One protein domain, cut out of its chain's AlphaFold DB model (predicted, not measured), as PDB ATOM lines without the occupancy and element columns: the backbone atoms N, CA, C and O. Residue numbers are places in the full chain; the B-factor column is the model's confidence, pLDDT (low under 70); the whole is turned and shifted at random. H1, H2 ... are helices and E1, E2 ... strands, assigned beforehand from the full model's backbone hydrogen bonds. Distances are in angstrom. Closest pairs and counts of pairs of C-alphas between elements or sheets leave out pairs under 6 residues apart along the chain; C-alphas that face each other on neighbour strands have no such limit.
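Overview. This is residues 2 to 155 of the 252 residues of an uncharacterized protein of Lentilactobacillus parakefiri (UniProt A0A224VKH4). Two strongly twisted sheets of four strands make a loose sandwich, only partly face to face: E5, at one edge of the second sheet, comes close over E2 and E3 of the first. H1 sits at one end of the gap between the sheets, and the long links at residues 70 to 84 and 129 to 146 run over the wider side, between E4 and E8. The printed part has 154 residues, with the order E1 E2 E3 E4 E5 E6 E7 H1 E8; both sheets, E1 E2 E3 E4 and E5 E6 E7 E8, are antiparallel. The class is mostly strand, though under half of the residues are in named elements. The whole is compact, with a radius of gyration of the C-alphas of 14.9 A and spans of 44 by 37 by 25 A.

Along the chain. E1, residues 12 to 16, begins at C-alpha 12 at (71.147, 83.964, -15.806). E2, residues 23 to 36, is 30.6 A long and bends by 102 degrees at residue 33. E3, residues 45 to 54, is 23.3 A long and bends by 77 degrees at residue 49. E4 is residues 67 to 69. E5, residues 85 to 92, is 20.8 A long, E6, residues 98 to 105, is 22.9 A, and E7, residues 114 to 120, is 20.6 A. H1, residues 121 to 128, begins at C-alpha 121 at (79.877, 77.748, -6.653). E8, residues 147 to 153, is 17.9 A long and ends at C-alpha 153 at (88.461, 97.251, -10.216).

Arrangement. E1 E2 E3 E4 form a meander, each strand the antiparallel neighbour of the one before, and so do E5 E6 E7. Within hydrogen-bond range are N 13 and O 26 of E1 and E2, 2.9 A, N 27 and O 51 of E2 and E3, 2.9 A, and N 68 and O 50 of E3 and E4, 2.8 A. Likewise N 89 and O 102 of E5 and E6 are 3.0 A apart, N 101 and O 117 of E6 and E7 2.8 A, and N 116 and O 151 of E7 and E8 2.9 A. In the sandwich, two sheets face to face, the closest C-alphas of E3 and E5 are those of Trp 46 and Arg 87, 5.9 A. H1 is on both sheets. It stands up from the sheet E5 E6 E7 E8, its line rising 66 degrees, and the closest C-alphas of H1 and E6 are those of Ala 121 and Arg 98, 4.9 A. In H1 every O i to N i+4 pair is within hydrogen-bond range. E4 and E8 are apart.

Size, cuts and confidence. The C-alphas of Asp 20 and Asn 40, the two farthest apart, are 45.9 A from each other. The printed part has no cut. The links E3 to E4, E4 to E5 and H1 to E8 are long. The mean pLDDT of the printed part is 91.2; residues 38 to 42 and residue 96 are under 70.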
ATOM      1  N   SER A   2      58.016  83.169 -15.583       92.88
ATOM      2  CA  SER A   2      58.102  84.599 -15.286       92.88
ATOM      3  C   SER A   2      58.801  84.806 -13.940       92.88
ATOM      4  O   SER A   2      58.528  84.078 -12.980       92.88
ATOM      5  N   LEU A   3      59.696  85.794 -13.863       94.56
ATOM      6  CA  LEU A   3      60.457  86.131 -12.656       94.56
ATOM      7  C   LEU A   3      59.974  87.475 -12.093       94.56
ATOM      8  O   LEU A   3      60.351  88.547 -12.560       94.56
ATOM      9  N   ASN A   4      59.116  87.424 -11.078       94.88
ATOM     10  CA  ASN A   4      58.459  88.598 -10.507       94.88
ATOM     11  C   ASN A   4      59.313  89.248  -9.411       94.88
ATOM     12  O   ASN A   4      59.777  88.571  -8.491       94.88
ATOM     13  N   ASN A   5      59.466  90.576  -9.461       94.31
ATOM     14  CA  ASN A   5      60.222  91.376  -8.482       94.31
ATOM     15  C   ASN A   5      61.742  91.104  -8.442       94.31
ATOM     16  O   ASN A   5      62.400  91.395  -7.435       94.31
ATOM     17  N   PHE A   6      62.319  90.557  -9.514       95.12
ATOM     18  CA  PHE A   6      63.762  90.282  -9.592       95.12
ATOM     19  C   PHE A   6      64.574  91.552  -9.863       95.12
ATOM     20  O   PHE A   6      65.676  91.685  -9.334       95.12
ATOM     21  N   GLY A   7      63.968  92.518 -10.557       92.38
ATOM     22  CA  GLY A   7      64.660  93.693 -11.071       92.38
ATOM     23  C   GLY A   7      65.369  93.382 -12.385       92.38
ATOM     24  O   GLY A   7      65.399  92.232 -12.819       92.38
ATOM     25  N   HIS A   8      65.926  94.414 -13.001       89.62
ATOM     26  CA  HIS A   8      66.784  94.278 -14.163       89.62
ATOM     27  C   HIS A   8      68.168  93.772 -13.727       89.62
ATOM     28  O   HIS A   8      68.731  94.219 -12.721       89.62
ATOM     29  N   GLY A   9      68.695  92.794 -14.453       84.38
ATOM     30  CA  GLY A   9      69.986  92.171 -14.198       84.38
ATOM     31  C   GLY A   9      70.337  91.222 -15.333       84.38
ATOM     32  O   GLY A   9      69.442  90.744 -16.028       84.38
ATOM     33  N   GLN A  10      71.629  90.978 -15.518       86.12
ATOM     34  CA  GLN A  10      72.138  90.230 -16.675       86.12
ATOM     35  C   GLN A  10      72.504  88.784 -16.353       86.12
ATOM     36  O   GLN A  10      72.518  87.928 -17.225       86.12
ATOM     37  N   THR A  11      72.625  88.474 -15.064       93.50
ATOM     38  CA  THR A  11      72.897  87.123 -14.582       93.50
ATOM     39  C   THR A  11      71.730  86.166 -14.833       93.50
ATOM     40  O   THR A  11      70.693  86.244 -14.154       93.50
ATOM     41  N   PHE A  12      71.954  85.179 -15.699       93.81
ATOM     42  CA  PHE A  12      71.147  83.964 -15.806       93.81
ATOM     43  C   PHE A  12      72.047  82.766 -16.157       93.81
ATOM     44  O   PHE A  12      72.130  82.321 -17.298       93.81
ATOM     45  N   GLU A  13      72.718  82.214 -15.147       94.19
ATOM     46  CA  GLU A  13      73.755  81.195 -15.342       94.19
ATOM     47  C   GLU A  13      73.206  79.791 -15.107       94.19
ATOM     48  O   GLU A  13      72.957  79.395 -13.964       94.19
ATOM     49  N   LEU A  14      73.036  79.023 -16.181       93.44
ATOM     50  CA  LEU A  14      72.547  77.646 -16.125       93.44
ATOM     51  C   LEU A  14      73.587  76.685 -15.547       93.44
ATOM     52  O   LEU A  14      74.744  76.695 -15.955       93.44
ATOM     53  N   PHE A  15      73.153  75.778 -14.672       94.38
ATOM     54  CA  PHE A  15      73.983  74.674 -14.192       94.38
ATOM     55  C   PHE A  15      73.143  73.469 -13.768       94.38
ATOM     56  O   PHE A  15      71.944  73.570 -13.506       94.38
ATOM     57  N   THR A  16      73.784  72.303 -13.692       94.62
ATOM     58  CA  THR A  16      73.141  71.068 -13.221       94.62
ATOM     59  C   THR A  16      73.552  70.771 -11.783       94.62
ATOM     60  O   THR A  16      74.743  70.731 -11.469       94.62
ATOM     61  N   ASP A  17      72.581  70.524 -10.904       94.12
ATOM     62  CA  ASP A  17      72.844  70.073  -9.540       94.12
ATOM     63  C   ASP A  17      73.488  68.681  -9.576       94.12
ATOM     64  O   ASP A  17      72.881  67.687  -9.969       94.12
ATOM     65  N   LYS A  18      74.741  68.599  -9.128       91.50
ATOM     66  CA  LYS A  18      75.531  67.358  -9.116       91.50
ATOM     67  C   LYS A  18      74.958  66.284  -8.184       91.50
ATOM     68  O   LYS A  18      75.345  65.124  -8.306       91.50
ATOM     69  N   SER A  19      74.095  66.652  -7.235       92.38
ATOM     70  CA  SER A  19      73.530  65.717  -6.255       92.38
ATOM     71  C   SER A  19      72.342  64.910  -6.780       92.38
ATOM     72  O   SER A  19      72.191  63.756  -6.380       92.38
ATOM     73  N   ASP A  20      71.531  65.472  -7.680       95.19
ATOM     74  CA  ASP A  20      70.315  64.824  -8.193       95.19
ATOM     75  C   ASP A  20      70.080  64.990  -9.709       95.19
ATOM     76  O   ASP A  20      69.155  64.387 -10.253       95.19
ATOM     77  N   GLY A  21      70.924  65.752 -10.409       94.69
ATOM     78  CA  GLY A  21      70.825  65.995 -11.849       94.69
ATOM     79  C   GLY A  21      69.772  67.030 -12.254       94.69
ATOM     80  O   GLY A  21      69.519  67.188 -13.447       94.69
ATOM     81  N   SER A  22      69.140  67.723 -11.303       96.06
ATOM     82  CA  SER A  22      68.157  68.766 -11.606       96.06
ATOM     83  C   SER A  22      68.813  70.021 -12.195       96.06
ATOM     84  O   SER A  22      69.956  70.352 -11.882       96.06
ATOM     85  N   LEU A  23      68.096  70.731 -13.070       96.38
ATOM     86  CA  LEU A  23      68.589  71.951 -13.712       96.38
ATOM     87  C   LEU A  23      68.243  73.182 -12.867       96.38
ATOM     88  O   LEU A  23      67.098  73.356 -12.442       96.38
ATOM     89  N   TRP A  24      69.228  74.048 -12.661       97.12
ATOM     90  CA  TRP A  24      69.122  75.274 -11.876       97.12
ATOM     91  C   TRP A  24      69.736  76.450 -12.631       97.12
ATOM     92  O   TRP A  24      70.464  76.272 -13.609       97.12
ATOM     93  N   ALA A  25      69.443  77.659 -12.159       96.31
ATOM     94  CA  ALA A  25      70.090  78.874 -12.622       96.31
ATOM     95  C   ALA A  25      70.542  79.741 -11.445       96.31
ATOM     96  O   ALA A  25      69.793  79.900 -10.474       96.31
ATOM     97  N   TRP A  26      71.737  80.331 -11.542       97.44
ATOM     98  CA  TRP A  26      72.049  81.540 -10.779       97.44
ATOM     99  C   TRP A  26      71.378  82.725 -11.446       97.44
ATOM    100  O   TRP A  26      71.386  82.837 -12.667       97.44
ATOM    101  N   VAL A  27      70.797  83.606 -10.644       97.19
ATOM    102  CA  VAL A  27      69.979  84.706 -11.148       97.19
ATOM    103  C   VAL A  27      70.202  85.971 -10.344       97.19
ATOM    104  O   VAL A  27      70.254  85.940  -9.108       97.19
ATOM    105  N   ALA A  28      70.273  87.101 -11.040       96.50
ATOM    106  CA  ALA A  28      70.123  88.403 -10.415       96.50
ATOM    107  C   ALA A  28      68.684  88.521  -9.895       96.50
ATOM    108  O   ALA A  28      67.729  88.191 -10.589       96.50
ATOM    109  N   THR A  29      68.504  88.908  -8.635       96.88
ATOM    110  CA  THR A  29      67.186  88.909  -7.995       96.88
ATOM    111  C   THR A  29      67.038  90.027  -6.970       96.88
ATOM    112  O   THR A  29      68.001  90.687  -6.569       96.88
ATOM    113  N   LYS A  30      65.800  90.190  -6.498       95.12
ATOM    114  CA  LYS A  30      65.343  91.221  -5.570       95.12
ATOM    115  C   LYS A  30      65.640  92.630  -6.086       95.12
ATOM    116  O   LYS A  30      66.699  93.192  -5.790       95.12
ATOM    117  N   TYR A  31      64.663  93.221  -6.769       91.81
ATOM    118  CA  TYR A  31      64.778  94.590  -7.266       91.81
ATOM    119  C   TYR A  31      65.076  95.580  -6.131       91.81
ATOM    120  O   TYR A  31      64.607  95.434  -4.993       91.81
ATOM    121  N   SER A  32      65.871  96.593  -6.447       90.56
ATOM    122  CA  SER A  32      66.195  97.690  -5.552       90.56
ATOM    123  C   SER A  32      65.247  98.863  -5.792       90.56
ATOM    124  O   SER A  32      65.333  99.491  -6.843       90.56
ATOM    125  N   PRO A  33      64.397  99.260  -4.829       85.25
ATOM    126  CA  PRO A  33      63.457 100.366  -5.030       85.25
ATOM    127  C   PRO A  33      64.140 101.736  -5.173       85.25
ATOM    128  O   PRO A  33      63.474 102.719  -5.480       85.25
ATOM    129  N   THR A  34      65.447 101.831  -4.912       86.19
ATOM    130  CA  THR A  34      66.200 103.096  -4.936       86.19
ATOM    131  C   THR A  34      67.259 103.165  -6.029       86.19
ATOM    132  O   THR A  34      67.894 104.207  -6.166       86.19
ATOM    133  N   GLN A  35      67.491 102.081  -6.772       88.50
ATOM    134  CA  GLN A  35      68.485 102.036  -7.846       88.50
ATOM    135  C   GLN A  35      67.772 101.703  -9.152       88.50
ATOM    136  O   GLN A  35      67.115 100.669  -9.229       88.50
ATOM    137  N   THR A  36      67.891 102.580 -10.146       85.69
ATOM    138  CA  THR A  36      67.282 102.425 -11.475       85.69
ATOM    139  C   THR A  36      68.335 102.546 -12.569       85.69
ATOM    140  O   THR A  36      69.333 103.243 -12.373       85.69
ATOM    141  N   ASP A  37      68.106 101.908 -13.714       76.44
ATOM    142  CA  ASP A  37      68.932 102.035 -14.926       76.44
ATOM    143  C   ASP A  37      68.718 103.371 -15.676       76.44
ATOM    144  O   ASP A  37      69.585 103.830 -16.415       76.44
ATOM    145  N   GLY A  38      67.606 104.061 -15.404       67.88
ATOM    146  CA  GLY A  38      67.285 105.380 -15.946       67.88
ATOM    147  C   GLY A  38      67.749 106.550 -15.072       67.88
ATOM    148  O   GLY A  38      67.752 106.489 -13.836       67.88
ATOM    149  N   LYS A  39      68.064 107.686 -15.713       60.84
ATOM    150  CA  LYS A  39      68.315 108.962 -15.017       60.84
ATOM    151  C   LYS A  39      67.066 109.392 -14.237       60.84
ATOM    152  O   LYS A  39      65.958 109.333 -14.751       60.84
ATOM    153  N   ASN A  40      67.250 109.895 -13.016       57.03
ATOM    154  CA  ASN A  40      66.174 110.398 -12.147       57.03
ATOM    155  C   ASN A  40      65.081 109.375 -11.764       57.03
ATOM    156  O   ASN A  40      63.972 109.786 -11.430       57.03
ATOM    157  N   GLY A  41      65.366 108.068 -11.765       62.81
ATOM    158  CA  GLY A  41      64.417 107.073 -11.246       62.81
ATOM    159  C   GLY A  41      63.366 106.587 -12.248       62.81
ATOM    160  O   GLY A  41      62.362 106.023 -11.828       62.81
ATOM    161  N   THR A  42      63.549 106.848 -13.546       60.69
ATOM    162  CA  THR A  42      62.531 106.598 -14.587       60.69
ATOM    163  C   THR A  42      62.657 105.256 -15.305       60.69
ATOM    164  O   THR A  42      61.861 104.994 -16.200       60.69
ATOM    165  N   GLY A  43      63.677 104.463 -14.989       72.50
ATOM    166  CA  GLY A  43      63.955 103.193 -15.659       72.50
ATOM    167  C   GLY A  43      63.758 101.990 -14.739       72.50
ATOM    168  O   GLY A  43      63.298 102.148 -13.602       72.50
ATOM    169  N   ASP A  44      64.099 100.800 -15.219       83.38
ATOM    170  CA  ASP A  44      63.926  99.571 -14.464       83.38
ATOM    171  C   ASP A  44      64.808  99.553 -13.221       83.38
ATOM    172  O   ASP A  44      65.922 100.077 -13.162       83.38
ATOM    173  N   HIS A  45      64.276  98.937 -12.171       91.12
ATOM    174  CA  HIS A  45      64.991  98.806 -10.918       91.12
ATOM    175  C   HIS A  45      66.059  97.722 -11.012       91.12
ATOM    176  O   HIS A  45      65.726  96.558 -11.232       91.12
ATOM    177  N   TRP A  46      67.315  98.065 -10.732       92.81
ATOM    178  CA  TRP A  46      68.405  97.092 -10.696       92.81
ATOM    179  C   TRP A  46      68.174  96.013  -9.635       92.81
ATOM    180  O   TRP A  46      67.704  96.288  -8.524       92.81
ATOM    181  N   ALA A  47      68.562  94.781  -9.949       94.50
ATOM    182  CA  ALA A  47      68.673  93.703  -8.982       94.50
ATOM    183  C   ALA A  47      69.717  94.032  -7.899       94.50
ATOM    184  O   ALA A  47      70.728  94.693  -8.139       94.50
ATOM    185  N   SER A  48      69.479  93.556  -6.677       94.62
ATOM    186  CA  SER A  48      70.337  93.844  -5.514       94.62
ATOM    187  C   SER A  48      70.976  92.606  -4.889       94.62
ATOM    188  O   SER A  48      71.701  92.710  -3.891       94.62
ATOM    189  N   ARG A  49      70.674  91.422  -5.428       96.75
ATOM    190  CA  ARG A  49      71.115  90.124  -4.917       96.75
ATOM    191  C   ARG A  49      71.411  89.171  -6.064       96.75
ATOM    192  O   ARG A  49      70.859  89.319  -7.145       96.75
ATOM    193  N   ILE A  50      72.199  88.144  -5.765       98.31
ATOM    194  CA  ILE A  50      72.367  86.961  -6.609       98.31
ATOM    195  C   ILE A  50      71.765  85.775  -5.853       98.31
ATOM    196  O   ILE A  50      72.060  85.583  -4.669       98.31
ATOM    197  N   GLY A  51      70.881  85.022  -6.495       97.88
ATOM    198  CA  GLY A  51      70.207  83.860  -5.920       97.88
ATOM    199  C   GLY A  51      70.223  82.662  -6.852       97.88
ATOM    200  O   GLY A  51      70.885  82.688  -7.886       97.88
ATOM    201  N   VAL A  52      69.498  81.615  -6.462       97.75
ATOM    202  CA  VAL A  52      69.363  80.387  -7.254       97.75
ATOM    203  C   VAL A  52      67.907  79.980  -7.393       97.75
ATOM    204  O   VAL A  52      67.139  80.067  -6.433       97.75
ATOM    205  N   ILE A  53      67.533  79.515  -8.582       97.44
ATOM    206  CA  ILE A  53      66.192  79.000  -8.863       97.44
ATOM    207  C   ILE A  53      66.257  77.646  -9.576       97.44
ATOM    208  O   ILE A  53      67.139  77.448 -10.412       97.44
ATOM    209  N   PRO A  54      65.331  76.720  -9.282       96.88
ATOM    210  CA  PRO A  54      65.169  75.519 -10.085       96.88
ATOM    211  C   PRO A  54      64.495  75.873 -11.416       96.88
ATOM    212  O   PRO A  54      63.575  76.696 -11.450       96.88
ATOM    213  N   LEU A  55      64.908  75.218 -12.500       96.38
ATOM    214  CA  LEU A  55      64.276  75.340 -13.815       96.38
ATOM    215  C   LEU A  55      63.180  74.295 -14.002       96.38
ATOM    216  O   LEU A  55      63.252  73.399 -14.837       96.38
ATOM    217  N   ASP A  56      62.137  74.445 -13.198       95.19
ATOM    218  CA  ASP A  56      60.975  73.554 -13.130       95.19
ATOM    219  C   ASP A  56      59.776  74.039 -13.968       95.19
ATOM    220  O   ASP A  56      58.706  73.434 -13.946       95.19
ATOM    221  N   GLY A  57      59.940  75.144 -14.702       94.06
ATOM    222  CA  GLY A  57      58.880  75.765 -15.499       94.06
ATOM    223  C   GLY A  57      57.858  76.573 -14.690       94.06
ATOM    224  O   GLY A  57      56.916  77.097 -15.284       94.06
ATOM    225  N   ILE A  58      58.041  76.719 -13.374       95.75
ATOM    226  CA  ILE A  58      57.118  77.429 -12.480       95.75
ATOM    227  C   ILE A  58      57.595  78.862 -12.255       95.75
ATOM    228  O   ILE A  58      58.752  79.090 -11.912       95.75
ATOM    229  N   ASP A  59      56.686  79.826 -12.382       96.81
ATOM    230  CA  ASP A  59      56.954  81.236 -12.088       96.81
ATOM    231  C   ASP A  59      57.508  81.440 -10.671       96.81
ATOM    232  O   ASP A  59      57.104  80.768  -9.717       96.81
ATOM    233  N   LYS A  60      58.435  82.389 -10.525       96.81
ATOM    234  CA  LYS A  60      59.111  82.674  -9.253       96.81
ATOM    235  C   LYS A  60      58.858  84.112  -8.829       96.81
ATOM    236  O   LYS A  60      58.827  85.017  -9.656       96.81
ATOM    237  N   ASP A  61      58.732  84.331  -7.525       97.06
ATOM    238  CA  ASP A  61      58.773  85.664  -6.918       97.06
ATOM    239  C   ASP A  61      60.063  85.817  -6.112       97.06
ATOM    240  O   ASP A  61      60.444  84.906  -5.371       97.06
ATOM    241  N   ALA A  62      60.723  86.970  -6.213       95.75
ATOM    242  CA  ALA A  62      62.011  87.208  -5.564       95.75
ATOM    243  C   ALA A  62      61.988  87.030  -4.034       95.75
ATOM    244  O   ALA A  62      63.031  86.780  -3.432       95.75
ATOM    245  N   ASN A  63      60.829  87.142  -3.371       94.62
ATOM    246  CA  ASN A  63      60.722  86.896  -1.927       94.62
ATOM    247  C   ASN A  63      60.822  85.410  -1.556       94.62
ATOM    248  O   ASN A  63      61.135  85.097  -0.410       94.62
ATOM    249  N   SER A  64      60.564  84.513  -2.509       93.94
ATOM    250  CA  SER A  64      60.653  83.058  -2.334       93.94
ATOM    251  C   SER A  64      62.025  82.478  -2.699       93.94
ATOM    252  O   SER A  64      62.270  81.295  -2.482       93.94
ATOM    253  N   VAL A  65      62.928  83.303  -3.237       96.38
ATOM    254  CA  VAL A  65      64.241  82.871  -3.726       96.38
ATOM    255  C   VAL A  65      65.299  83.011  -2.641       96.38
ATOM    256  O   VAL A  65      65.545  84.101  -2.113       96.38
ATOM    257  N   HIS A  66      65.981  81.905  -2.346       98.25
ATOM    258  CA  HIS A  66      67.182  81.947  -1.526       98.25
ATOM    259  C   HIS A  66      68.312  82.647  -2.279       98.25
ATOM    260  O   HIS A  66      68.616  82.348  -3.434       98.25
ATOM    261  N   SER A  67      68.920  83.619  -1.613       98.25
ATOM    262  CA  SER A  67      69.872  84.534  -2.226       98.25
ATOM    263  C   SER A  67      70.976  84.952  -1.270       98.25
ATOM    264  O   SER A  67      70.883  84.830  -0.043       98.25
ATOM    265  N   ILE A  68      72.039  85.486  -1.859       98.19
ATOM    266  CA  ILE A  68      73.100  86.165  -1.142       98.19
ATOM    267  C   ILE A  68      72.618  87.581  -0.825       98.19
ATOM    268  O   ILE A  68      72.286  88.377  -1.705       98.19
ATOM    269  N   THR A  69      72.572  87.904   0.459       96.88
ATOM    270  CA  THR A  69      72.122  89.200   0.968       96.88
ATOM    271  C   THR A  69      73.304  90.112   1.279       96.88
ATOM    272  O   THR A  69      74.389  89.647   1.633       96.88
ATOM    273  N   TYR A  70      73.071  91.426   1.202       95.56
ATOM    274  CA  TYR A  70      74.054  92.461   1.534       95.56
ATOM    275  C   TYR A  70      75.325  92.427   0.664       95.56
ATOM    276  O   TYR A  70      76.426  92.539   1.199       95.56
ATOM    277  N   LEU A  71      75.197  92.306  -0.668       95.81
ATOM    278  CA  LEU A  71      76.347  92.212  -1.594       95.81
ATOM    279  C   LEU A  71      77.351  93.372  -1.471       95.81
ATOM    280  O   LEU A  71      78.537  93.226  -1.739       95.81
ATOM    281  N   ASN A  72      76.910  94.498  -0.924       92.94
ATOM    282  CA  ASN A  72      77.749  95.613  -0.503       92.94
ATOM    283  C   ASN A  72      78.701  95.316   0.692       92.94
ATOM    284  O   ASN A  72      79.161  96.242   1.366       92.94
ATOM    285  N   TYR A  73      78.937  94.052   1.027       94.50
ATOM    286  CA  TYR A  73      79.925  93.590   2.008       94.50
ATOM    287  C   TYR A  73      80.811  92.459   1.450       94.50
ATOM    288  O   TYR A  73      81.603  91.878   2.197       94.50
ATOM    289  N   LEU A  74      80.683  92.115   0.160       92.25
ATOM    290  CA  LEU A  74      81.471  91.040  -0.444       92.25
ATOM    291  C   LEU A  74      82.974  91.318  -0.306       92.25
ATOM    292  O   LEU A  74      83.470  92.419  -0.576       92.25
ATOM    293  N   GLY A  75      83.694  90.299   0.164       82.88
ATOM    294  CA  GLY A  75      85.136  90.344   0.393       82.88
ATOM    295  C   GLY A  75      85.592  91.132   1.630       82.88
ATOM    296  O   GLY A  75      86.759  91.018   1.989       82.88
ATOM    297  N   THR A  76      84.721  91.891   2.312       84.81
ATOM    298  CA  THR A  76      85.079  92.674   3.521       84.81
ATOM    299  C   THR A  76      84.449  92.152   4.809       84.81
ATOM    300  O   THR A  76      85.005  92.356   5.887       84.81
ATOM    301  N   GLY A  77      83.307  91.465   4.721       81.94
ATOM    302  CA  GLY A  77      82.618  90.895   5.881       81.94
ATOM    303  C   GLY A  77      81.921  91.940   6.745       81.94
ATOM    304  O   GLY A  77      81.763  93.090   6.353       81.94
ATOM    305  N   ALA A  78      81.476  91.548   7.940       83.56
ATOM    306  CA  ALA A  78      80.588  92.362   8.780       83.56
ATOM    307  C   ALA A  78      81.130  93.750   9.191       83.56
ATOM    308  O   ALA A  78      80.332  94.617   9.546       83.56
ATOM    309  N   GLY A  79      82.451  93.958   9.162       75.38
ATOM    310  CA  GLY A  79      83.096  95.147   9.725       75.38
ATOM    311  C   GLY A  79      82.936  96.422   8.895       75.38
ATOM    312  O   GLY A  79      82.779  97.496   9.472       75.38
ATOM    313  N   VAL A  80      82.962  96.330   7.558       82.38
ATOM    314  CA  VAL A  80      82.948  97.510   6.671       82.38
ATOM    315  C   VAL A  80      82.196  97.210   5.373       82.38
ATOM    316  O   VAL A  80      82.480  96.228   4.688       82.38
ATOM    317  N   LYS A  81      81.249  98.087   5.023       86.75
ATOM    318  CA  LYS A  81      80.574  98.109   3.715       86.75
ATOM    319  C   LYS A  81      81.571  98.572   2.652       86.75
ATOM    320  O   LYS A  81      82.203  99.604   2.843       86.75
ATOM    321  N   ASN A  82      81.708  97.838   1.550       84.31
ATOM    322  CA  ASN A  82      82.682  98.174   0.505       84.31
ATOM    323  C   ASN A  82      82.224  99.336  -0.394       84.31
ATOM    324  O   ASN A  82      83.052 100.126  -0.829       84.31
ATOM    325  N   MET A  83      80.922  99.455  -0.665       90.50
ATOM    326  CA  MET A  83      80.345 100.479  -1.548       90.50
ATOM    327  C   MET A  83      78.855 100.670  -1.268       90.50
ATOM    328  O   MET A  83      78.221  99.775  -0.715       90.50
ATOM    329  N   SER A  84      78.248 101.781  -1.694       90.25
ATOM    330  CA  SER A  84      76.784 101.856  -1.807       90.25
ATOM    331  C   SER A  84      76.322 101.147  -3.076       90.25
ATOM    332  O   SER A  84      76.386 101.748  -4.138       90.25
ATOM    333  N   LEU A  85      75.898  99.882  -2.957       91.88
ATOM    334  CA  LEU A  85      75.509  99.047  -4.100       91.88
ATOM    335  C   LEU A  85      74.441  99.726  -4.962       91.88
ATOM    336  O   LEU A  85      73.343 100.015  -4.482       91.88
ATOM    337  N   HIS A  86      74.794  99.930  -6.221       91.12
ATOM    338  CA  HIS A  86      73.915 100.396  -7.281       91.12
ATOM    339  C   HIS A  86      73.443  99.228  -8.138       91.12
ATOM    340  O   HIS A  86      72.244  99.049  -8.331       91.12
ATOM    341  N   ARG A  87      74.402  98.415  -8.580       89.94
ATOM    342  CA  ARG A  87      74.200  97.350  -9.553       89.94
ATOM    343  C   ARG A  87      75.072  96.147  -9.213       89.94
ATOM    344  O   ARG A  87      76.121  96.282  -8.574       89.94
ATOM    345  N   THR A  88      74.618  94.970  -9.615       93.81
ATOM    346  CA  THR A  88      75.365  93.721  -9.491       93.81
ATOM    347  C   THR A  88      75.153  92.869 -10.728       93.81
ATOM    348  O   THR A  88      74.111  92.965 -11.371       93.81
ATOM    349  N   ASP A  89      76.144  92.040 -11.013       94.31
ATOM    350  CA  ASP A  89      76.102  91.029 -12.054       94.31
ATOM    351  C   ASP A  89      76.950  89.831 -11.615       94.31
ATOM    352  O   ASP A  89      77.736  89.936 -10.666       94.31
ATOM    353  N   ALA A  90      76.796  88.684 -12.255       95.94
ATOM    354  CA  ALA A  90      77.503  87.473 -11.906       95.94
ATOM    355  C   ALA A  90      77.629  86.528 -13.096       95.94
ATOM    356  O   ALA A  90      76.753  86.465 -13.941       95.94
ATOM    357  N   ALA A  91      78.715  85.764 -13.092       95.75
ATOM    358  CA  ALA A  91      79.060  84.824 -14.144       95.75
ATOM    359  C   ALA A  91      79.558  83.517 -13.533       95.75
ATOM    360  O   ALA A  91      80.334  83.524 -12.560       95.75
ATOM    361  N   LEU A  92      79.144  82.393 -14.105       94.94
ATOM    362  CA  LEU A  92      79.557  81.064 -13.691       94.94
ATOM    363  C   LEU A  92      80.635  80.554 -14.644       94.94
ATOM    364  O   LEU A  92      80.463  80.502 -15.855       94.94
ATOM    365  N   SER A  93      81.773  80.114 -14.107       92.06
ATOM    366  CA  SER A  93      82.755  79.427 -14.950       92.06
ATOM    367  C   SER A  93      82.154  78.147 -15.519       92.06
ATOM    368  O   SER A  93      81.651  77.357 -14.732       92.06
ATOM    369  N   SER A  94      82.355  77.854 -16.804       75.50
ATOM    370  CA  SER A  94      81.803  76.668 -17.504       75.50
ATOM    371  C   SER A  94      82.157  75.269 -16.941       75.50
ATOM    372  O   SER A  94      81.744  74.255 -17.491       75.50
ATOM    373  N   THR A  95      82.965  75.180 -15.882       74.19
ATOM    374  CA  THR A  95      83.217  73.950 -15.096       74.19
ATOM    375  C   THR A  95      82.431  73.929 -13.781       74.19
ATOM    376  O   THR A  95      82.686  73.095 -12.912       74.19
ATOM    377  N   ASP A  96      81.528  74.890 -13.604       65.25
ATOM    378  CA  ASP A  96      80.681  75.155 -12.440       65.25
ATOM    379  C   ASP A  96      81.459  75.265 -11.119       65.25
ATOM    380  O   ASP A  96      80.915  75.107 -10.031       65.25
ATOM    381  N   GLY A  97      82.769  75.519 -11.188       83.81
ATOM    382  CA  GLY A  97      83.635  75.560 -10.011       83.81
ATOM    383  C   GLY A  97      83.660  76.924  -9.325       83.81
ATOM    384  O   GLY A  97      83.940  77.007  -8.124       83.81
ATOM    385  N   ARG A  98      83.404  78.005 -10.074       93.00
ATOM    386  CA  ARG A  98      83.512  79.383  -9.585       93.00
ATOM    387  C   ARG A  98      82.358  80.252 -10.057       93.00
ATOM    388  O   ARG A  98      82.155  80.388 -11.256       93.00
ATOM    389  N   LEU A  99      81.695  80.896  -9.104       96.25
ATOM    390  CA  LEU A  99      80.773  81.998  -9.353       96.25
ATOM    391  C   LEU A  99      81.526  83.301  -9.087       96.25
ATOM    392  O   LEU A  99      81.979  83.522  -7.961       96.25
ATOM    393  N   ALA A 100      81.671  84.146 -10.098       96.19
ATOM    394  CA  ALA A 100      82.147  85.510  -9.936       96.19
ATOM    395  C   ALA A 100      80.955  86.446  -9.786       96.19
ATOM    396  O   ALA A 100      80.044  86.388 -10.596       96.19
ATOM    397  N   ILE A 101      80.978  87.317  -8.782       96.81
ATOM    398  CA  ILE A 101      79.976  88.366  -8.590       96.81
ATOM    399  C   ILE A 101      80.678  89.710  -8.719       96.81
ATOM    400  O   ILE A 101      81.591  90.014  -7.946       96.81
ATOM    401  N   TRP A 102      80.242  90.501  -9.688       94.69
ATOM    402  CA  TRP A 102      80.597  91.898  -9.849       94.69
ATOM    403  C   TRP A 102      79.591  92.786  -9.111       94.69
ATOM    404  O   TRP A 102      78.382  92.538  -9.078       94.69
ATOM    405  N   THR A 103      80.109  93.830  -8.478       94.19
ATOM    406  CA  THR A 103      79.322  94.848  -7.781       94.19
ATOM    407  C   THR A 103      79.849  96.225  -8.129       94.19
ATOM    408  O   THR A 103      81.065  96.437  -8.134       94.19
ATOM    409  N   GLN A 104      78.924  97.154  -8.342       92.56
ATOM    410  CA  GLN A 104      79.209  98.550  -8.630       92.56
ATOM    411  C   GLN A 104      78.515  99.458  -7.616       92.56
ATOM    412  O   GLN A 104      77.347  99.259  -7.258       92.56
ATOM    413  N   GLY A 105      79.241 100.470  -7.151       91.56
ATOM    414  CA  GLY A 105      78.699 101.563  -6.361       91.56
ATOM    415  C   GLY A 105      77.929 102.572  -7.217       91.56
ATOM    416  O   GLY A 105      78.112 102.635  -8.426       91.56
ATOM    417  N   SER A 106      77.087 103.400  -6.602       84.88
ATOM    418  CA  SER A 106      76.456 104.519  -7.318       84.88
ATOM    419  C   SER A 106      77.506 105.501  -7.859       84.88
ATOM    420  O   SER A 106      78.478 105.804  -7.166       84.88
ATOM    421  N   GLY A 107      77.272 106.041  -9.054       79.00
ATOM    422  CA  GLY A 107      78.152 107.008  -9.714       79.00
ATOM    423  C   GLY A 107      78.434 106.624 -11.165       79.00
ATOM    424  O   GLY A 107      77.972 105.588 -11.638       79.00
ATOM    425  N   ASP A 108      79.193 107.463 -11.866       78.75
ATOM    426  CA  ASP A 108      79.612 107.180 -13.241       78.75
ATOM    427  C   ASP A 108      80.613 106.021 -13.273       78.75
ATOM    428  O   ASP A 108      81.450 105.922 -12.375       78.75
ATOM    429  N   ALA A 109      80.601 105.210 -14.335       77.50
ATOM    430  CA  ALA A 109      81.522 104.083 -14.553       77.50
ATOM    431  C   ALA A 109      82.999 104.416 -14.267       77.50
ATOM    432  O   ALA A 109      83.734 103.621 -13.699       77.50
ATOM    433  N   SER A 110      83.441 105.627 -14.612       80.50
ATOM    434  CA  SER A 110      84.827 106.065 -14.406       80.50
ATOM    435  C   SER A 110      85.181 106.430 -12.959       80.50
ATOM    436  O   SER A 110      86.340 106.718 -12.670       80.50
ATOM    437  N   THR A 111      84.195 106.512 -12.066       83.62
ATOM    438  CA  THR A 111      84.358 106.975 -10.674       83.62
ATOM    439  C   THR A 111      83.722 106.049  -9.643       83.62
ATOM    440  O   THR A 111      84.054 106.128  -8.457       83.62
ATOM    441  N   ALA A 112      82.805 105.186 -10.077       88.50
ATOM    442  CA  ALA A 112      82.136 104.225  -9.233       88.50
ATOM    443  C   ALA A 112      83.157 103.255  -8.634       88.50
ATOM    444  O   ALA A 112      84.110 102.820  -9.277       88.50
ATOM    445  N   THR A 113      82.953 102.903  -7.368       90.81
ATOM    446  CA  THR A 113      83.713 101.805  -6.773       90.81
ATOM    447  C   THR A 113      83.214 100.499  -7.364       90.81
ATOM    448  O   THR A 113      82.026 100.199  -7.260       90.81
ATOM    449  N   GLU A 114      84.119  99.709  -7.923       92.31
ATOM    450  CA  GLU A 114      83.805  98.426  -8.533       92.31
ATOM    451  C   GLU A 114      84.634  97.310  -7.919       92.31
ATOM    452  O   GLU A 114      85.789  97.491  -7.521       92.31
ATOM    453  N   ARG A 115      84.030  96.132  -7.833       93.25
ATOM    454  CA  ARG A 115      84.671  94.953  -7.267       93.25
ATOM    455  C   ARG A 115      84.126  93.697  -7.903       93.25
ATOM    456  O   ARG A 115      82.921  93.586  -8.103       93.25
ATOM    457  N   VAL A 116      85.012  92.726  -8.083       94.38
ATOM    458  CA  VAL A 116      84.644  91.347  -8.377       94.38
ATOM    459  C   VAL A 116      85.068  90.430  -7.225       94.38
ATOM    460  O   VAL A 116      86.179  90.536  -6.695       94.38
ATOM    461  N   THR A 117      84.185  89.522  -6.819       95.94
ATOM    462  CA  THR A 117      84.455  88.500  -5.799       95.94
ATOM    463  C   THR A 117      84.084  87.125  -6.338       95.94
ATOM    464  O   THR A 117      82.974  86.929  -6.818       95.94
ATOM    465  N   ALA A 118      85.002  86.163  -6.237       95.69
ATOM    466  CA  ALA A 118      84.765  84.779  -6.628       95.69
ATOM    467  C   ALA A 118      84.456  83.896  -5.420       95.69
ATOM    468  O   ALA A 118      85.121  83.984  -4.380       95.69
ATOM    469  N   PHE A 119      83.523  82.973  -5.626       96.50
ATOM    470  CA  PHE A 119      83.126  81.941  -4.678       96.50
ATOM    471  C   PHE A 119      83.237  80.549  -5.289       96.50
ATOM    472  O   PHE A 119      83.130  80.382  -6.500       96.50
ATOM    473  N   ASN A 120      83.413  79.540  -4.440       95.69
ATOM    474  CA  ASN A 120      83.199  78.150  -4.802       95.69
ATOM    475  C   ASN A 120      81.693  77.939  -5.020       95.69
ATOM    476  O   ASN A 120      80.921  77.974  -4.057       95.69
ATOM    477  N   ALA A 121      81.289  77.765  -6.279       96.12
ATOM    478  CA  ALA A 121      79.877  77.748  -6.653       96.12
ATOM    479  C   ALA A 121      79.139  76.537  -6.062       96.12
ATOM    480  O   ALA A 121      78.078  76.724  -5.477       96.12
ATOM    481  N   ASP A 122      79.729  75.337  -6.111       94.75
ATOM    482  CA  ASP A 122      79.121  74.112  -5.566       94.75
ATOM    483  C   ASP A 122      78.785  74.244  -4.074       94.75
ATOM    484  O   ASP A 122      77.662  73.971  -3.643       94.75
ATOM    485  N   LYS A 123      79.758  74.690  -3.268       96.12
ATOM    486  CA  LYS A 123      79.561  74.844  -1.821       96.12
ATOM    487  C   LYS A 123      78.535  75.923  -1.501       96.12
ATOM    488  O   LYS A 123      77.687  75.731  -0.629       96.12
ATOM    489  N   LEU A 124      78.614  77.053  -2.200       97.75
ATOM    490  CA  LEU A 124      77.702  78.166  -1.978       97.75
ATOM    491  C   LEU A 124      76.270  77.804  -2.388       97.75
ATOM    492  O   LEU A 124      75.337  78.092  -1.643       97.75
ATOM    493  N   PHE A 125      76.099  77.125  -3.522       97.69
ATOM    494  CA  PHE A 125      74.810  76.612  -3.974       97.69
ATOM    495  C   PHE A 125      74.210  75.629  -2.965       97.69
ATOM    496  O   PHE A 125      73.063  75.798  -2.550       97.69
ATOM    497  N   ALA A 126      74.991  74.646  -2.502       96.25
ATOM    498  CA  ALA A 126      74.536  73.686  -1.499       96.25
ATOM    499  C   ALA A 126      74.044  74.376  -0.214       96.25
ATOM    500  O   ALA A 126      73.040  73.962   0.367       96.25
ATOM    501  N   ALA A 127      74.709  75.455   0.208       97.44
ATOM    502  CA  ALA A 127      74.272  76.264   1.340       97.44
ATOM    503  C   ALA A 127      72.988  77.056   1.034       97.44
ATOM    504  O   ALA A 127      72.063  77.051   1.846       97.44
ATOM    505  N   LEU A 128      72.900  77.683  -0.144       97.75
ATOM    506  CA  LEU A 128      71.738  78.471  -0.567       97.75
ATOM    507  C   LEU A 128      70.466  77.635  -0.711       97.75
ATOM    508  O   LEU A 128      69.384  78.136  -0.416       97.75
ATOM    509  N   LYS A 129      70.561  76.345  -1.056       95.50
ATOM    510  CA  LYS A 129      69.396  75.440  -1.019       95.50
ATOM    511  C   LYS A 129      68.709  75.417   0.353       95.50
ATOM    512  O   LYS A 129      67.499  75.231   0.423       95.50
ATOM    513  N   ASN A 130      69.450  75.684   1.430       95.56
ATOM    514  CA  ASN A 130      68.947  75.657   2.804       95.56
ATOM    515  C   ASN A 130      68.543  77.034   3.358       95.56
ATOM    516  O   ASN A 130      68.022  77.109   4.470       95.56
ATOM    517  N   GLY A 131      68.781  78.124   2.624       97.38
ATOM    518  CA  GLY A 131      68.373  79.460   3.047       97.38
ATOM    519  C   GLY A 131      69.250  80.580   2.503       97.38
ATOM    520  O   GLY A 131      70.258  80.365   1.839       97.38
ATOM    521  N   ASN A 132      68.871  81.814   2.832       98.19
ATOM    522  CA  ASN A 132      69.657  82.995   2.481       98.19
ATOM    523  C   ASN A 132      71.035  82.977   3.157       98.19
ATOM    524  O   ASN A 132      71.146  82.715   4.356       98.19
ATOM    525  N   ILE A 133      72.067  83.379   2.418       98.00
ATOM    526  CA  ILE A 133      73.424  83.555   2.944       98.00
ATOM    527  C   ILE A 133      73.736  85.049   3.024       98.00
ATOM    528  O   ILE A 133      73.440  85.819   2.115       98.00
ATOM    529  N   SER A 134      74.316  85.504   4.131       97.06
ATOM    530  CA  SER A 134      74.739  86.902   4.274       97.06
ATOM    531  C   SER A 134      76.178  87.072   3.813       97.06
ATOM    532  O   SER A 134      77.064  86.398   4.336       97.06
ATOM    533  N   ALA A 135      76.446  88.029   2.921       96.81
ATOM    534  CA  ALA A 135      77.812  88.391   2.521       96.81
ATOM    535  C   ALA A 135      78.671  88.907   3.696       96.81
ATOM    536  O   ALA A 135      79.891  88.973   3.596       96.81
ATOM    537  N   LYS A 136      78.050  89.241   4.837       95.69
ATOM    538  CA  LYS A 136      78.744  89.615   6.080       95.69
ATOM    539  C   LYS A 136      79.354  88.424   6.822       95.69
ATOM    540  O   LYS A 136      80.152  88.636   7.734       95.69
ATOM    541  N   SER A 137      78.908  87.206   6.512       95.19
ATOM    542  CA  SER A 137      79.305  85.994   7.228       95.19
ATOM    543  C   SER A 137      80.773  85.642   6.987       95.19
ATOM    544  O   SER A 137      81.343  85.948   5.939       95.19
ATOM    545  N   SER A 138      81.390  84.972   7.962       94.81
ATOM    546  CA  SER A 138      82.794  84.555   7.883       94.81
ATOM    547  C   SER A 138      83.066  83.562   6.749       94.81
ATOM    548  O   SER A 138      84.186  83.511   6.254       94.81
ATOM    549  N   SER A 139      82.063  82.805   6.295       95.69
ATOM    550  CA  SER A 139      82.198  81.885   5.160       95.69
ATOM    551  C   SER A 139      82.319  82.595   3.805       95.69
ATOM    552  O   SER A 139      82.789  81.980   2.849       95.69
ATOM    553  N   MET A 140      81.946  83.879   3.725       95.94
ATOM    554  CA  MET A 140      81.919  84.690   2.499       95.94
ATOM    555  C   MET A 140      83.139  85.617   2.332       95.94
ATOM    556  O   MET A 140      83.181  86.412   1.392       95.94
ATOM    557  N   ILE A 141      84.129  85.550   3.226       93.75
ATOM    558  CA  ILE A 141      85.324  86.417   3.217       93.75
ATOM    559  C   ILE A 141      86.622  85.613   3.169       93.75
ATOM    560  O   ILE A 141      86.590  84.392   3.257       93.75
ATOM    561  N   ALA A 142      87.768  86.291   3.053       93.62
ATOM    562  CA  ALA A 142      89.084  85.655   3.001       93.62
ATOM    563  C   ALA A 142      89.293  84.611   4.115       93.62
ATOM    564  O   ALA A 142      89.175  84.920   5.299       93.62
ATOM    565  N   GLY A 143      89.605  83.374   3.715       93.12
ATOM    566  CA  GLY A 143      89.740  82.215   4.612       93.12
ATOM    567  C   GLY A 143      88.425  81.488   4.936       93.12
ATOM    568  O   GLY A 143      88.454  80.426   5.551       93.12
ATOM    569  N   GLY A 144      87.287  82.038   4.518       95.94
ATOM    570  CA  GLY A 144      85.965  81.437   4.631       95.94
ATOM    571  C   GLY A 144      85.747  80.277   3.664       95.94
ATOM    572  O   GLY A 144      86.412  80.153   2.640       95.94
ATOM    573  N   GLU A 145      84.775  79.427   3.990       96.00
ATOM    574  CA  GLU A 145      84.527  78.175   3.270       96.00
ATOM    575  C   GLU A 145      84.137  78.350   1.792       96.00
ATOM    576  O   GLU A 145      84.498  77.510   0.960       96.00
ATOM    577  N   TYR A 146      83.385  79.405   1.471       96.56
ATOM    578  CA  TYR A 146      82.880  79.653   0.119       96.56
ATOM    579  C   TYR A 146      83.795  80.589  -0.663       96.56
ATOM    580  O   TYR A 146      83.759  80.598  -1.888       96.56
ATOM    581  N   TYR A 147      84.594  81.397   0.025       96.69
ATOM    582  CA  TYR A 147      85.412  82.435  -0.583       96.69
ATOM    583  C   TYR A 147      86.566  81.859  -1.409       96.69
ATOM    584  O   TYR A 147      87.281  80.962  -0.966       96.69
ATOM    585  N   VAL A 148      86.804  82.443  -2.585       94.44
ATOM    586  CA  VAL A 148      87.988  82.154  -3.405       94.44
ATOM    587  C   VAL A 148      88.923  83.359  -3.431       94.44
ATOM    588  O   VAL A 148      90.073  83.262  -3.012       94.44
ATOM    589  N   SER A 149      88.458  84.500  -3.941       94.00
ATOM    590  CA  SER A 149      89.272  85.719  -4.043       94.00
ATOM    591  C   SER A 149      88.414  86.959  -4.283       94.00
ATOM    592  O   SER A 149      87.224  86.861  -4.575       94.00
ATOM    593  N   THR A 150      89.009  88.141  -4.145       94.44
ATOM    594  CA  THR A 150      88.367  89.433  -4.400       94.44
ATOM    595  C   THR A 150      89.373  90.400  -5.003       94.44
ATOM    596  O   THR A 150      90.523  90.441  -4.560       94.44
ATOM    597  N   HIS A 151      88.922  91.195  -5.970       93.31
ATOM    598  CA  HIS A 151      89.697  92.271  -6.573       93.31
ATOM    599  C   HIS A 151      88.852  93.533  -6.724       93.31
ATOM    600  O   HIS A 151      87.734  93.482  -7.234       93.31
ATOM    601  N   ASP A 152      89.416  94.661  -6.300       91.94
ATOM    602  CA  ASP A 152      88.887  95.979  -6.636       91.94
ATOM    603  C   ASP A 152      89.257  96.320  -8.078       91.94
ATOM    604  O   ASP A 152      90.407  96.145  -8.492       91.94
ATOM    605  N   ILE A 153      88.283  96.819  -8.833       90.19
ATOM    606  CA  ILE A 153      88.461  97.251 -10.216       90.19
ATOM    607  C   ILE A 153      88.706  98.761 -10.173       90.19
ATOM    608  O   ILE A 153      87.785  99.556 -10.042       90.19
ATOM    609  N   THR A 154      89.980  99.157 -10.185       81.69
ATOM    610  CA  THR A 154      90.390 100.561  -9.969       81.69
ATOM    611  C   THR A 154      91.012 101.228 -11.190       81.69
ATOM    612  O   THR A 154      91.236 102.434 -11.183       81.69
ATOM    613  N   SER A 155      91.342 100.451 -12.221       75.06
ATOM    614  CA  SER A 155      92.092 100.921 -13.399       75.06
ATOM    615  C   SER A 155      91.430 100.571 -14.728       75.06
ATOM    616  O   SER A 155      91.951 100.907 -15.788       75.06
TER     617      SER A 155